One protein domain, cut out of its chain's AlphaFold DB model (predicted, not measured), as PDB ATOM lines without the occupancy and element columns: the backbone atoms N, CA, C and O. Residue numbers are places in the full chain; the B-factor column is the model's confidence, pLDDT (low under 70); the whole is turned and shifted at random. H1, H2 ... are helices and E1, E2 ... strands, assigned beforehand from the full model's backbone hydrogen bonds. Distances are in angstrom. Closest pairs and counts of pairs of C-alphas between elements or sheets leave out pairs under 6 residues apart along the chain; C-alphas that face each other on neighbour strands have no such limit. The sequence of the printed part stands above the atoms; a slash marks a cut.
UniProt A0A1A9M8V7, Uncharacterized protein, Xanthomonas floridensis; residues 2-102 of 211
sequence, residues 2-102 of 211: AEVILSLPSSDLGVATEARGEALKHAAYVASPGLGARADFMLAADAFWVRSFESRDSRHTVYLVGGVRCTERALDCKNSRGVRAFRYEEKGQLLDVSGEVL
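AT A GLANCE: This is residues 2 to 102 of the 211 residues of an uncharacterized protein of Xanthomonas floridensis (UniProt A0A1A9M8V7). A strongly twisted wall of six antiparallel strands has the short helix H1 packed on one face and the still shorter H3 on the opposite face. H2 folds back beside H1, making a helical hairpin. The strands run E1 E2 E3 E4 E5 E6 as a meander, each the antiparallel neighbour of the one before. The printed part has 101 residues with three named helices and six named strands, in the order H1 H2 E1 E2 E3 E4 E5 E6 H3, a mixed class. It is compact, with a radius of gyration of the C-alphas of 13.0 A, and spans 33 by 31 by 27 A.

HOW THE PARTS SIT: Edge strand E1, residues 28 to 32, forms a hairpin with E2, residues 40 to 44; N 30 and O 42 are 2.9 A apart, within hydrogen-bond range, as are N 43 and O 50, 2.8 A, between E2 and E3, residues 49 to 53. E4, residues 62 to 69, bends by 73 degrees at Gly 66; N 51 of E3 and O 64 of E4 are within hydrogen-bond range, 2.8 A apart. E5, residues 81 to 88, has N 84 and O 65 of E4 3.0 A apart, and N 87 and O 95 of edge strand E6, residues 94 to 96, 2.9 A apart. H1, residues 2 to 7, is on the sheet, and touches H2, residues 17 to 25, opposite ways at a shallow tilt of 4 degrees; their closest C-alphas, Leu 6 and Thr 17, are 6.4 A apart. H3, residues 98 to 101, is on the opposite face from H1, at a height over the sheet of 7.0 A. Every O i to N i+4 pair is within hydrogen-bond range in H1, 4 of 5 in H2; H3 is too short for one.

IN THESE COORDINATES: H1 begins at C-alpha 2 (99.296, -92.642, 18.135) and H3 ends at C-alpha 101 (116.172, -105.346, 20.761). E5 is 22.3 A long and E4 18.3 A.

THE WHOLE: The C-alphas farthest apart, Ala 37 and Asn 79, are 35.4 A apart. The printed part has no cut; E4 to E5 is a long link. No printed residue is under 70 in pLDDT.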
ATOM      1  N   ALA A   2      99.565 -93.360  19.391       93.56
ATOM      2  CA  ALA A   2      99.296 -92.642  18.135       93.56
ATOM      3  C   ALA A   2     100.487 -91.786  17.664       93.56
ATOM      4  O   ALA A   2     100.837 -91.803  16.489       93.56
ATOM      5  N   GLU A   3     101.159 -91.115  18.602       94.62
ATOM      6  CA  GLU A   3     102.367 -90.330  18.332       94.62
ATOM      7  C   GLU A   3     103.467 -91.150  17.649       94.62
ATOM      8  O   GLU A   3     104.030 -90.674  16.678       94.62
ATOM      9  N   VAL A   4     103.686 -92.412  18.045       96.75
ATOM     10  CA  VAL A   4     104.686 -93.294  17.412       96.75
ATOM     11  C   VAL A   4     104.440 -93.374  15.909       96.75
ATOM     12  O   VAL A   4     105.347 -93.150  15.118       96.75
ATOM     13  N   ILE A   5     103.193 -93.623  15.505       97.25
ATOM     14  CA  ILE A   5     102.804 -93.736  14.094       97.25
ATOM     15  C   ILE A   5     102.971 -92.406  13.346       97.25
ATOM     16  O   ILE A   5     103.375 -92.395  12.179       97.25
ATOM     17  N   LEU A   6     102.659 -91.287  13.998       96.12
ATOM     18  CA  LEU A   6     102.774 -89.952  13.406       96.12
ATOM     19  C   LEU A   6     104.231 -89.472  13.315       96.12
ATOM     20  O   LEU A   6     104.558 -88.727  12.395       96.12
ATOM     21  N   SER A   7     105.106 -89.927  14.217       96.00
ATOM     22  CA  SER A   7     106.533 -89.591  14.253       96.00
ATOM     23  C   SER A   7     107.375 -90.375  13.243       96.00
ATOM     24  O   SER A   7     108.482 -89.945  12.925       96.00
ATOM     25  N   LEU A   8     106.895 -91.519  12.739       95.69
ATOM     26  CA  LEU A   8     107.643 -92.304  11.752       95.69
ATOM     27  C   LEU A   8     107.808 -91.531  10.431       95.69
ATOM     28  O   LEU A   8     106.834 -90.979   9.914       95.69
ATOM     29  N   PRO A   9     108.985 -91.532   9.794       93.81
ATOM     30  CA  PRO A   9     109.130 -90.951   8.464       93.81
ATOM     31  C   PRO A   9     108.368 -91.777   7.408       93.81
ATOM     32  O   PRO A   9     108.097 -92.968   7.574       93.81
ATOM     33  N   SER A  10     108.014 -91.166   6.275       90.94
ATOM     34  CA  SER A  10     107.345 -91.861   5.151       90.94
ATOM     35  C   SER A  10     108.216 -92.934   4.481       90.94
ATOM     36  O   SER A  10     107.705 -93.842   3.816       90.94
ATOM     37  N   SER A  11     109.537 -92.854   4.671       91.06
ATOM     38  CA  SER A  11     110.478 -93.920   4.315       91.06
ATOM     39  C   SER A  11     110.308 -95.161   5.190       91.06
ATOM     40  O   SER A  11     110.623 -96.254   4.740       91.06
ATOM     41  N   ASP A  12     109.782 -95.014   6.407       94.25
ATOM     42  CA  ASP A  12     109.612 -96.116   7.347       94.25
ATOM     43  C   ASP A  12     108.230 -96.747   7.273       94.25
ATOM     44  O   ASP A  12     108.118 -97.972   7.251       94.25
ATOM     45  N   LEU A  13     107.183 -95.928   7.189       94.38
ATOM     46  CA  LEU A  13     105.805 -96.379   7.034       94.38
ATOM     47  C   LEU A  13     105.240 -95.816   5.731       94.38
ATOM     48  O   LEU A  13     105.062 -94.608   5.587       94.38
ATOM     49  N   GLY A  14     104.940 -96.700   4.777       90.62
ATOM     50  CA  GLY A  14     104.522 -96.322   3.420       90.62
ATOM     51  C   GLY A  14     103.154 -95.634   3.315       90.62
ATOM     52  O   GLY A  14     102.736 -95.293   2.214       90.62
ATOM     53  N   VAL A  15     102.465 -95.431   4.436       93.56
ATOM     54  CA  VAL A  15     101.203 -94.690   4.534       93.56
ATOM     55  C   VAL A  15     101.514 -93.200   4.692       93.56
ATOM     56  O   VAL A  15     102.356 -92.843   5.515       93.56
ATOM     57  N   ALA A  16     100.848 -92.320   3.940       93.94
ATOM     58  CA  ALA A  16     101.011 -90.869   4.082       93.94
ATOM     59  C   ALA A  16     100.546 -90.376   5.465       93.94
ATOM     60  O   ALA A  16      99.598 -90.923   6.025       93.94
ATOM     61  N   THR A  17     101.179 -89.336   6.014       93.56
ATOM     62  CA  THR A  17     100.901 -88.844   7.378       93.56
ATOM     63  C   THR A  17      99.429 -88.483   7.602       93.56
ATOM     64  O   THR A  17      98.873 -88.843   8.637       93.56
ATOM     65  N   GLU A  18      98.763 -87.856   6.629       93.31
ATOM     66  CA  GLU A  18      97.329 -87.532   6.727       93.31
ATOM     67  C   GLU A  18      96.466 -88.798   6.805       93.31
ATOM     68  O   GLU A  18      95.595 -88.906   7.666       93.31
ATOM     69  N   ALA A  19      96.762 -89.800   5.970       95.94
ATOM     70  CA  ALA A  19      96.066 -91.084   5.975       95.94
ATOM     71  C   ALA A  19      96.309 -91.876   7.270       95.94
ATOM     72  O   ALA A  19      95.417 -92.585   7.733       95.94
ATOM     73  N   ARG A  20      97.484 -91.727   7.902       96.75
ATOM     74  CA  ARG A  20      97.725 -92.263   9.251       96.75
ATOM     75  C   ARG A  20      96.821 -91.588  10.274       96.75
ATOM     76  O   ARG A  20      96.212 -92.283  11.078       96.75
ATOM     77  N   GLY A  21      96.725 -90.258  10.233       96.12
ATOM     78  CA  GLY A  21      95.840 -89.484  11.103       96.12
ATOM     79  C   GLY A  21      94.380 -89.917  10.982       96.12
ATOM     80  O   GLY A  21      93.707 -90.076  11.997       96.12
ATOM     81  N   GLU A  22      93.915 -90.175   9.759       96.25
ATOM     82  CA  GLU A  22      92.565 -90.688   9.519       96.25
ATOM     83  C   GLU A  22      92.380 -92.111  10.060       96.25
ATOM     84  O   GLU A  22      91.456 -92.362  10.830       96.25
ATOM     85  N   ALA A  23      93.302 -93.028   9.751       96.31
ATOM     86  CA  ALA A  23      93.254 -94.403  10.252       96.31
ATOM     87  C   ALA A  23      93.240 -94.466  11.792       96.31
ATOM     88  O   ALA A  23      92.539 -95.288  12.381       96.31
ATOM     89  N   LEU A  24      93.964 -93.562  12.461       96.81
ATOM     90  CA  LEU A  24      94.026 -93.480  13.923       96.81
ATOM     91  C   LEU A  24      92.684 -93.129  14.584       96.81
ATOM     92  O   LEU A  24      92.493 -93.496  15.745       96.81
ATOM     93  N   LYS A  25      91.757 -92.469  13.872       95.50
ATOM     94  CA  LYS A  25      90.401 -92.166  14.374       95.50
ATOM     95  C   LYS A  25      89.529 -93.416  14.502       95.50
ATOM     96  O   LYS A  25      88.608 -93.432  15.313       95.50
ATOM     97  N   HIS A  26      89.829 -94.445  13.713       94.75
ATOM     98  CA  HIS A  26      89.088 -95.707  13.658       94.75
ATOM     99  C   HIS A  26      89.882 -96.892  14.225       94.75
ATOM    100  O   HIS A  26      89.402 -98.023  14.201       94.75
ATOM    101  N   ALA A  27      91.089 -96.644  14.736       96.50
ATOM    102  CA  ALA A  27      91.942 -97.682  15.287       96.50
ATOM    103  C   ALA A  27      91.352 -98.281  16.573       96.50
ATOM    104  O   ALA A  27      90.775 -97.581  17.409       96.50
ATOM    105  N   ALA A  28      91.563 -99.582  16.760       95.75
ATOM    106  CA  ALA A  28      91.284-100.255  18.021       95.75
ATOM    107  C   ALA A  28      92.433-100.017  19.009       95.75
ATOM    108  O   ALA A  28      93.602-100.098  18.628       95.75
ATOM    109  N   TYR A  29      92.098 -99.777  20.278       95.56
ATOM    110  CA  TYR A  29      93.059 -99.587  21.365       95.56
ATOM    111  C   TYR A  29      92.789-100.599  22.474       95.56
ATOM    112  O   TYR A  29      91.672-100.680  22.984       95.56
ATOM    113  N   VAL A  30      93.814-101.356  22.859       95.50
ATOM    114  CA  VAL A  30      93.710-102.388  23.897       95.50
ATOM    115  C   VAL A  30      94.864-102.245  24.877       95.50
ATOM    116  O   VAL A  30      96.026-102.210  24.473       95.50
ATOM    117  N   ALA A  31      94.540-102.176  26.164       95.75
ATOM    118  CA  ALA A  31      95.516-102.263  27.241       95.75
ATOM    119  C   ALA A  31      95.674-103.721  27.687       95.75
ATOM    120  O   ALA A  31      94.689-104.456  27.783       95.75
ATOM    121  N   SER A  32      96.896-104.125  28.007       92.19
ATOM    122  CA  SER A  32      97.181-105.432  28.606       92.19
ATOM    123  C   SER A  32      98.366-105.357  29.563       92.19
ATOM    124  O   SER A  32      99.105-104.369  29.560       92.19
ATOM    125  N   PRO A  33      98.544-106.371  30.424       90.38
ATOM    126  CA  PRO A  33      99.679-106.412  31.333       90.38
ATOM    127  C   PRO A  33     101.013-106.298  30.579       90.38
ATOM    128  O   PRO A  33     101.204-106.953  29.554       90.38
ATOM    129  N   GLY A  34     101.914-105.470  31.105       89.12
ATOM    130  CA  GLY A  34     103.297-105.323  30.647       89.12
ATOM    131  C   GLY A  34     104.288-105.678  31.756       89.12
ATOM    132  O   GLY A  34     103.892-106.016  32.874       89.12
ATOM    133  N   LEU A  35     105.592-105.596  31.468       91.88
ATOM    134  CA  LEU A  35     106.651-105.863  32.460       91.88
ATOM    135  C   LEU A  35     107.087-104.618  33.253       91.88
ATOM    136  O   LEU A  35     107.904-104.728  34.173       91.88
ATOM    137  N   GLY A  36     106.577-103.439  32.890       91.38
ATOM    138  CA  GLY A  36     106.866-102.174  33.559       91.38
ATOM    139  C   GLY A  36     105.855-101.788  34.637       91.38
ATOM    140  O   GLY A  36     105.000-102.569  35.045       91.38
ATOM    141  N   ALA A  37     105.958-100.539  35.100       89.31
ATOM    142  CA  ALA A  37     105.014 -99.963  36.062       89.31
ATOM    143  C   ALA A  37     103.650 -99.618  35.435       89.31
ATOM    144  O   ALA A  37     102.676 -99.383  36.150       89.31
ATOM    145  N   ARG A  38     103.586 -99.557  34.100       91.12
ATOM    146  CA  ARG A  38     102.384 -99.249  33.326       91.12
ATOM    147  C   ARG A  38     101.959-100.467  32.517       91.12
ATOM    148  O   ARG A  38     102.756-101.363  32.255       91.12
ATOM    149  N   ALA A  39     100.690-100.467  32.121       93.75
ATOM    150  CA  ALA A  39     100.190-101.407  31.134       93.75
ATOM    151  C   ALA A  39     100.870-101.177  29.778       93.75
ATOM    152  O   ALA A  39     101.210-100.047  29.421       93.75
ATOM    153  N   ASP A  40     100.980-102.254  29.014       96.25
ATOM    154  CA  ASP A  40     101.298-102.191  27.601       96.25
ATOM    155  C   ASP A  40     100.028-101.867  26.803       96.25
ATOM    156  O   ASP A  40      98.922-102.298  27.142       96.25
ATOM    157  N   PHE A  41     100.178-101.145  25.698       96.12
ATOM    158  CA  PHE A  41      99.082-100.747  24.827       96.12
ATOM    159  C   PHE A  41      99.313-101.262  23.416       96.12
ATOM    160  O   PHE A  41     100.391-101.103  22.847       96.12
ATOM    161  N   MET A  42      98.278-101.858  22.831       96.44
ATOM    162  CA  MET A  42      98.202-102.142  21.405       96.44
ATOM    163  C   MET A  42      97.266-101.139  20.740       96.44
ATOM    164  O   MET A  42      96.194-100.838  21.261       96.44
ATOM    165  N   LEU A  43      97.680-100.656  19.579       96.94
ATOM    166  CA  LEU A  43      96.870 -99.909  18.632       96.94
ATOM    167  C   LEU A  43      96.893-100.680  17.318       96.94
ATOM    168  O   LEU A  43      97.975-100.997  16.826       96.94
ATOM    169  N   ALA A  44      95.726-100.965  16.748       96.44
ATOM    170  CA  ALA A  44      95.614-101.634  15.457       96.44
ATOM    171  C   ALA A  44      94.693-100.865  14.506       96.44
ATOM    172  O   ALA A  44      93.589-100.472  14.880       96.44
ATOM    173  N   ALA A  45      95.163-100.681  13.277       95.88
ATOM    174  CA  ALA A  45      94.414-100.198  12.128       95.88
ATOM    175  C   ALA A  45      94.664-101.143  10.940       95.88
ATOM    176  O   ALA A  45      95.567-101.978  10.985       95.88
ATOM    177  N   ASP A  46      93.915-100.984   9.849       91.38
ATOM    178  CA  ASP A  46      94.011-101.884   8.687       91.38
ATOM    179  C   ASP A  46      95.420-101.938   8.071       91.38
ATOM    180  O   ASP A  46      95.870-102.974   7.584       91.38
ATOM    181  N   ALA A  47      96.134-100.809   8.072       92.31
ATOM    182  CA  ALA A  47      97.427-100.688   7.401       92.31
ATOM    183  C   ALA A  47      98.638-100.916   8.317       92.31
ATOM    184  O   ALA A  47      99.731-101.190   7.814       92.31
ATOM    185  N   PHE A  48      98.472-100.766   9.630       95.75
ATOM    186  CA  PHE A  48      99.559-100.834  10.602       95.75
ATOM    187  C   PHE A  48      99.030-101.162  11.992       95.75
ATOM    188  O   PHE A  48      97.887-100.879  12.345       95.75
ATOM    189  N   TRP A  49      99.920-101.669  12.827       96.62
ATOM    190  CA  TRP A  49      99.682-101.795  14.253       96.62
ATOM    191  C   TRP A  49     100.927-101.357  15.009       96.62
ATOM    192  O   TRP A  49     102.040-101.392  14.483       96.62
ATOM    193  N   VAL A  50     100.744-100.937  16.254       97.75
ATOM    194  CA  VAL A  50     101.841-100.668  17.178       97.75
ATOM    195  C   VAL A  50     101.512-101.245  18.546       97.75
ATOM    196  O   VAL A  50     100.389-101.119  19.033       97.75
ATOM    197  N   ARG A  51     102.500-101.874  19.172       97.62
ATOM    198  CA  ARG A  51     102.410-102.447  20.513       97.62
ATOM    199  C   ARG A  51     103.548-101.907  21.369       97.62
ATOM    200  O   ARG A  51     104.702-102.008  20.960       97.62
ATOM    201  N   SER A  52     103.239-101.330  22.528       97.56
ATOM    202  CA  SER A  52     104.268-100.995  23.512       97.56
ATOM    203  C   SER A  52     104.672-102.232  24.306       97.56
ATOM    204  O   SER A  52     103.862-103.131  24.525       97.56
ATOM    205  N   PHE A  53     105.928-102.239  24.728       97.44
ATOM    206  CA  PHE A  53     106.541-103.245  25.576       97.44
ATOM    207  C   PHE A  53     107.298-102.507  26.672       97.44
ATOM    208  O   PHE A  53     108.428-102.045  26.486       97.44
ATOM    209  N   GLU A  54     106.624-102.317  27.797       95.75
ATOM    210  CA  GLU A  54     107.128-101.577  28.938       95.75
ATOM    211  C   GLU A  54     108.212-102.382  29.655       95.75
ATOM    212  O   GLU A  54     108.216-103.619  29.707       95.75
ATOM    213  N   SER A  55     109.134-101.643  30.254       94.81
ATOM    214  CA  SER A  55     110.182-102.165  31.117       94.81
ATOM    215  C   SER A  55     110.056-101.565  32.511       94.81
ATOM    216  O   SER A  55     109.439-100.517  32.705       94.81
ATOM    217  N   ARG A  56     110.670-102.221  33.500       93.19
ATOM    218  CA  ARG A  56     110.822-101.652  34.845       93.19
ATOM    219  C   ARG A  56     111.586-100.329  34.816       93.19
ATOM    220  O   ARG A  56     111.261 -99.434  35.588       93.19
ATOM    221  N   ASP A  57     112.575-100.214  33.931       92.56
ATOM    222  CA  ASP A  57     113.203 -98.935  33.599       92.56
ATOM    223  C   ASP A  57     112.510 -98.385  32.353       92.56
ATOM    224  O   ASP A  57     112.667 -98.929  31.261       92.56
ATOM    225  N   SER A  58     111.751 -97.298  32.501       89.94
ATOM    226  CA  SER A  58     110.961 -96.723  31.409       89.94
ATOM    227  C   SER A  58     111.798 -96.338  30.187       89.94
ATOM    228  O   SER A  58     111.251 -96.289  29.085       89.94
ATOM    229  N   ARG A  59     113.116 -96.130  30.351       90.62
ATOM    230  CA  ARG A  59     114.058 -95.879  29.249       90.62
ATOM    231  C   ARG A  59     114.286 -97.095  28.353       90.62
ATOM    232  O   ARG A  59     114.853 -96.937  27.286       90.62
ATOM    233  N   HIS A  60     113.851 -98.291  28.741       93.75
ATOM    234  CA  HIS A  60     113.886 -99.485  27.889       93.75
ATOM    235  C   HIS A  60     112.523 -99.832  27.286       93.75
ATOM    236  O   HIS A  60     112.387-100.882  26.668       93.75
ATOM    237  N   THR A  61     111.515 -98.971  27.445       95.44
ATOM    238  CA  THR A  61     110.224 -99.169  26.780       95.44
ATOM    239  C   THR A  61     110.410 -99.097  25.272       95.44
ATOM    240  O   THR A  61     110.952 -98.115  24.758       95.44
ATOM    241  N   VAL A  62     109.926-100.113  24.564       97.69
ATOM    242  CA  VAL A  62     109.966-100.156  23.099       97.69
ATOM    243  C   VAL A  62     108.568-100.233  22.507       97.69
ATOM    244  O   VAL A  62     107.616-100.680  23.143       97.69
ATOM    245  N   TYR A  63     108.452 -99.796  21.263       98.00
ATOM    246  CA  TYR A  63     107.243 -99.827  20.461       98.00
ATOM    247  C   TYR A  63     107.517-100.680  19.235       98.00
ATOM    248  O   TYR A  63     108.262-100.278  18.343       98.00
ATOM    249  N   LEU A  64     106.925-101.866  19.197       97.94
ATOM    250  CA  LEU A  64     106.965-102.720  18.025       97.94
ATOM    251  C   LEU A  64     105.901-102.229  17.045       97.94
ATOM    252  O   LEU A  64     104.738-102.105  17.425       97.94
ATOM    253  N   VAL A  65     106.291-101.928  15.811       97.94
ATOM    254  CA  VAL A  65     105.411-101.406  14.763       97.94
ATOM    255  C   VAL A  65     105.401-102.380  13.594       97.94
ATOM    256  O   VAL A  65     106.447-102.636  12.994       97.94
ATOM    257  N   GLY A  66     104.219-102.889  13.255       96.88
ATOM    258  CA  GLY A  66     103.987-103.684  12.052       96.88
ATOM    259  C   GLY A  66     103.398-102.855  10.915       96.88
ATOM    260  O   GLY A  66     102.703-101.862  11.140       96.88
ATOM    261  N   GLY A  67     103.675-103.272   9.680       95.31
ATOM    262  CA  GLY A  67     103.263-102.546   8.472       95.31
ATOM    263  C   GLY A  67     104.312-101.553   7.962       95.31
ATOM    264  O   GLY A  67     104.084-100.887   6.951       95.31
ATOM    265  N   VAL A  68     105.469-101.466   8.626       96.56
ATOM    266  CA  VAL A  68     106.619-100.687   8.145       96.56
ATOM    267  C   VAL A  68     107.157-101.274   6.844       96.56
ATOM    268  O   VAL A  68     106.981-102.459   6.573       96.56
ATOM    269  N   ARG A  69     107.839-100.467   6.032       94.81
ATOM    270  CA  ARG A  69     108.552-100.970   4.852       94.81
ATOM    271  C   ARG A  69     109.581-102.014   5.273       94.81
ATOM    272  O   ARG A  69     110.281-101.820   6.268       94.81
ATOM    273  N   CYS A  70     109.677-103.091   4.500       93.56
ATOM    274  CA  CYS A  70     110.737-104.067   4.694       93.56
ATOM    275  C   CYS A  70     112.107-103.445   4.379       93.56
ATOM    276  O   CYS A  70     112.316-102.880   3.304       93.56
ATOM    277  N   THR A  71     113.029-103.564   5.328       91.25
ATOM    278  CA  THR A  71     114.448-103.205   5.219       91.25
ATOM    279  C   THR A  71     115.263-104.284   5.931       91.25
ATOM    280  O   THR A  71     114.690-105.140   6.600       91.25
ATOM    281  N   GLU A  72     116.593-104.223   5.872       89.50
ATOM    282  CA  GLU A  72     117.475-105.154   6.605       89.50
ATOM    283  C   GLU A  72     117.260-105.146   8.130       89.50
ATOM    284  O   GLU A  72     117.660-106.074   8.824       89.50
ATOM    285  N   ARG A  73     116.627-104.094   8.666       90.62
ATOM    286  CA  ARG A  73     116.307-103.959  10.095       90.62
ATOM    287  C   ARG A  73     114.938-104.525  10.466       90.62
ATOM    288  O   ARG A  73     114.618-104.581  11.648       90.62
ATOM    289  N   ALA A  74     114.109-104.857   9.479       94.19
ATOM    290  CA  ALA A  74     112.757-105.340   9.700       94.19
ATOM    291  C   ALA A  74     112.720-106.869   9.780       94.19
ATOM    292  O   ALA A  74     113.402-107.565   9.031       94.19
ATOM    293  N   LEU A  75     111.866-107.383  10.660       94.56
ATOM    294  CA  LEU A  75     111.470-108.787  10.680       94.56
ATOM    295  C   LEU A  75     110.227-109.006   9.809       94.56
ATOM    296  O   LEU A  75     109.501-108.058   9.515       94.56
ATOM    297  N   ASP A  76     109.967-110.269   9.465       92.94
ATOM    298  CA  ASP A  76     108.713-110.736   8.855       92.94
ATOM    299  C   ASP A  76     108.335-109.993   7.563       92.94
ATOM    300  O   ASP A  76     107.296-109.354   7.441       92.94
ATOM    301  N   CYS A  77     109.236-110.040   6.584       90.62
ATOM    302  CA  CYS A  77     109.158-109.251   5.357       90.62
ATOM    303  C   CYS A  77     108.328-109.870   4.217       90.62
ATOM    304  O   CYS A  77     108.422-109.392   3.081       90.62
ATOM    305  N   LYS A  78     107.520-110.908   4.481       78.69
ATOM    306  CA  LYS A  78     106.874-111.743   3.447       78.69
ATOM    307  C   LYS A  78     106.125-110.935   2.372       78.69
ATOM    308  O   LYS A  78     106.188-111.272   1.198       78.69
ATOM    309  N   ASN A  79     105.491-109.820   2.749       79.25
ATOM    310  CA  ASN A  79     104.676-108.989   1.848       79.25
ATOM    311  C   ASN A  79     105.231-107.569   1.627       79.25
ATOM    312  O   ASN A  79     104.464-106.612   1.504       79.25
ATOM    313  N   SER A  80     106.561-107.390   1.642       80.88
ATOM    314  CA  SER A  80     107.233-106.066   1.600       80.88
ATOM    315  C   SER A  80     106.862-105.111   2.748       80.88
ATOM    316  O   SER A  80     107.298-103.956   2.791       80.88
ATOM    317  N   ARG A  81     106.077-105.605   3.704       89.75
ATOM    318  CA  ARG A  81     105.777-104.999   4.991       89.75
ATOM    319  C   ARG A  81     106.425-105.869   6.045       89.75
ATOM    320  O   ARG A  81     106.332-107.083   5.928       89.75
ATOM    321  N   GLY A  82     107.065-105.247   7.019       95.00
ATOM    322  CA  GLY A  82     107.718-105.943   8.112       95.00
ATOM    323  C   GLY A  82     107.344-105.369   9.466       95.00
ATOM    324  O   GLY A  82     106.387-104.594   9.610       95.00
ATOM    325  N   VAL A  83     108.145-105.753  10.449       96.94
ATOM    326  CA  VAL A  83     108.026-105.358  11.846       96.94
ATOM    327  C   VAL A  83     109.349-104.765  12.315       96.94
ATOM    328  O   VAL A  83     110.407-105.354  12.097       96.94
ATOM    329  N   ARG A  84     109.298-103.602  12.969       97.94
ATOM    330  CA  ARG A  84     110.467-102.938  13.571       97.94
ATOM    331  C   ARG A  84     110.177-102.449  14.976       97.94
ATOM    332  O   ARG A  84     109.021-102.217  15.321       97.94
ATOM    333  N   ALA A  85     111.225-102.281  15.773       98.12
ATOM    334  CA  ALA A  85     111.131-101.782  17.135       98.12
ATOM    335  C   ALA A  85     111.692-100.364  17.238       98.12
ATOM    336  O   ALA A  85     112.772-100.062  16.732       98.12
ATOM    337  N   PHE A  86     110.961 -99.506  17.940       98.06
ATOM    338  CA  PHE A  86     111.312 -98.108  18.132       98.06
ATOM    339  C   PHE A  86     111.317 -97.732  19.609       98.06
ATOM    340  O   PHE A  86     110.622 -98.345  20.416       98.06
ATOM    341  N   ARG A  87     112.065 -96.695  19.970       97.25
ATOM    342  CA  ARG A  87     112.148 -96.179  21.340       97.25
ATOM    343  C   ARG A  87     112.241 -94.660  21.321       97.25
ATOM    344  O   ARG A  87     112.917 -94.102  20.464       97.25
ATOM    345  N   TYR A  88     111.573 -93.999  22.262       95.44
ATOM    346  CA  TYR A  88     111.755 -92.564  22.467       95.44
ATOM    347  C   TYR A  88     113.012 -92.297  23.297       95.44
ATOM    348  O   TYR A  88     113.200 -92.907  24.349       95.44
ATOM    349  N   GLU A  89     113.846 -91.366  22.845       91.12
ATOM    350  CA  GLU A  89     114.891 -90.768  23.676       91.12
ATOM    351  C   GLU A  89     114.328 -89.687  24.610       91.12
ATOM    352  O   GLU A  89     113.207 -89.209  24.433       91.12
ATOM    353  N   GLU A  90     115.140 -89.232  25.572       83.50
ATOM    354  CA  GLU A  90     114.778 -88.173  26.531       83.50
ATOM    355  C   GLU A  90     114.297 -86.876  25.858       83.50
ATOM    356  O   GLU A  90     113.477 -86.152  26.417       83.50
ATOM    357  N   LYS A  91     114.770 -86.590  24.637       82.12
ATOM    358  CA  LYS A  91     114.378 -85.410  23.849       82.12
ATOM    359  C   LYS A  91     113.097 -85.608  23.024       82.12
ATOM    360  O   LYS A  91     112.761 -84.739  22.225       82.12
ATOM    361  N   GLY A  92     112.406 -86.741  23.174       87.62
ATOM    362  CA  GLY A  92     111.172 -87.059  22.446       87.62
ATOM    363  C   GLY A  92     111.385 -87.529  21.003       87.62
ATOM    364  O   GLY A  92     110.421 -87.702  20.265       87.62
ATOM    365  N   GLN A  93     112.630 -87.765  20.581       93.19
ATOM    366  CA  GLN A  93     112.914 -88.341  19.268       93.19
ATOM    367  C   GLN A  93     112.642 -89.847  19.277       93.19
ATOM    368  O   GLN A  93     113.120 -90.556  20.160       93.19
ATOM    369  N   LEU A  94     111.906 -90.335  18.277       96.31
ATOM    370  CA  LEU A  94     111.689 -91.762  18.059       96.31
ATOM    371  C   LEU A  94     112.859 -92.348  17.252       96.31
ATOM    372  O   LEU A  94     113.092 -91.940  16.115       96.31
ATOM    373  N   LEU A  95     113.579 -93.304  17.834       96.38
ATOM    374  CA  LEU A  95     114.695 -94.000  17.199       96.38
ATOM    375  C   LEU A  95     114.342 -95.444  16.865       96.38
ATOM    376  O   LEU A  95     113.671 -96.118  17.642       96.38
ATOM    377  N   ASP A  96     114.836 -95.919  15.723       97.31
ATOM    378  CA  ASP A  96     114.812 -97.332  15.345       97.31
ATOM    379  C   ASP A  96     115.877 -98.087  16.150       97.31
ATOM    380  O   ASP A  96     117.075 -97.873  15.963       97.31
ATOM    381  N   VAL A  97     115.422 -98.963  17.044       97.69
ATOM    382  CA  VAL A  97     116.260 -99.791  17.926       97.69
ATOM    383  C   VAL A  97     116.165-101.271  17.558       97.69
ATOM    384  O   VAL A  97     116.537-102.135  18.348       97.69
ATOM    385  N   SER A  98     115.667-101.586  16.356       97.88
ATOM    386  CA  SER A  98     115.404-102.963  15.917       97.88
ATOM    387  C   SER A  98     116.633-103.858  16.062       97.88
ATOM    388  O   SER A  98     116.528-104.928  16.645       97.88
ATOM    389  N   GLY A  99     117.811-103.390  15.636       96.62
ATOM    390  CA  GLY A  99     119.058-104.159  15.750       96.62
ATOM    391  C   GLY A  99     119.569-104.363  17.183       96.62
ATOM    392  O   GLY A  99     120.417-105.219  17.400       96.62
ATOM    393  N   GLU A 100     119.073-103.594  18.157       96.50
ATOM    394  CA  GLU A 100     119.435-103.747  19.573       96.50
ATOM    395  C   GLU A 100     118.504-104.719  20.302       96.50
ATOM    396  O   GLU A 100     118.937-105.443  21.201       96.50
ATOM    397  N   VAL A 101     117.213-104.691  19.959       97.69
ATOM    398  CA  VAL A 101     116.172-105.346  20.761       97.69
ATOM    399  C   VAL A 101     115.523-106.537  20.079       97.69
ATOM    400  O   VAL A 101     114.897-107.332  20.773       97.69
ATOM    401  N   LEU A 102     115.636-106.677  18.758       97.62
ATOM    402  CA  LEU A 102     115.102-107.821  18.030       97.62
ATOM    403  C   LEU A 102     116.231-108.815  17.723       97.62
ATOM    404  O   LEU A 102     117.251-108.421  17.156       97.62
TER     405      LEU A 102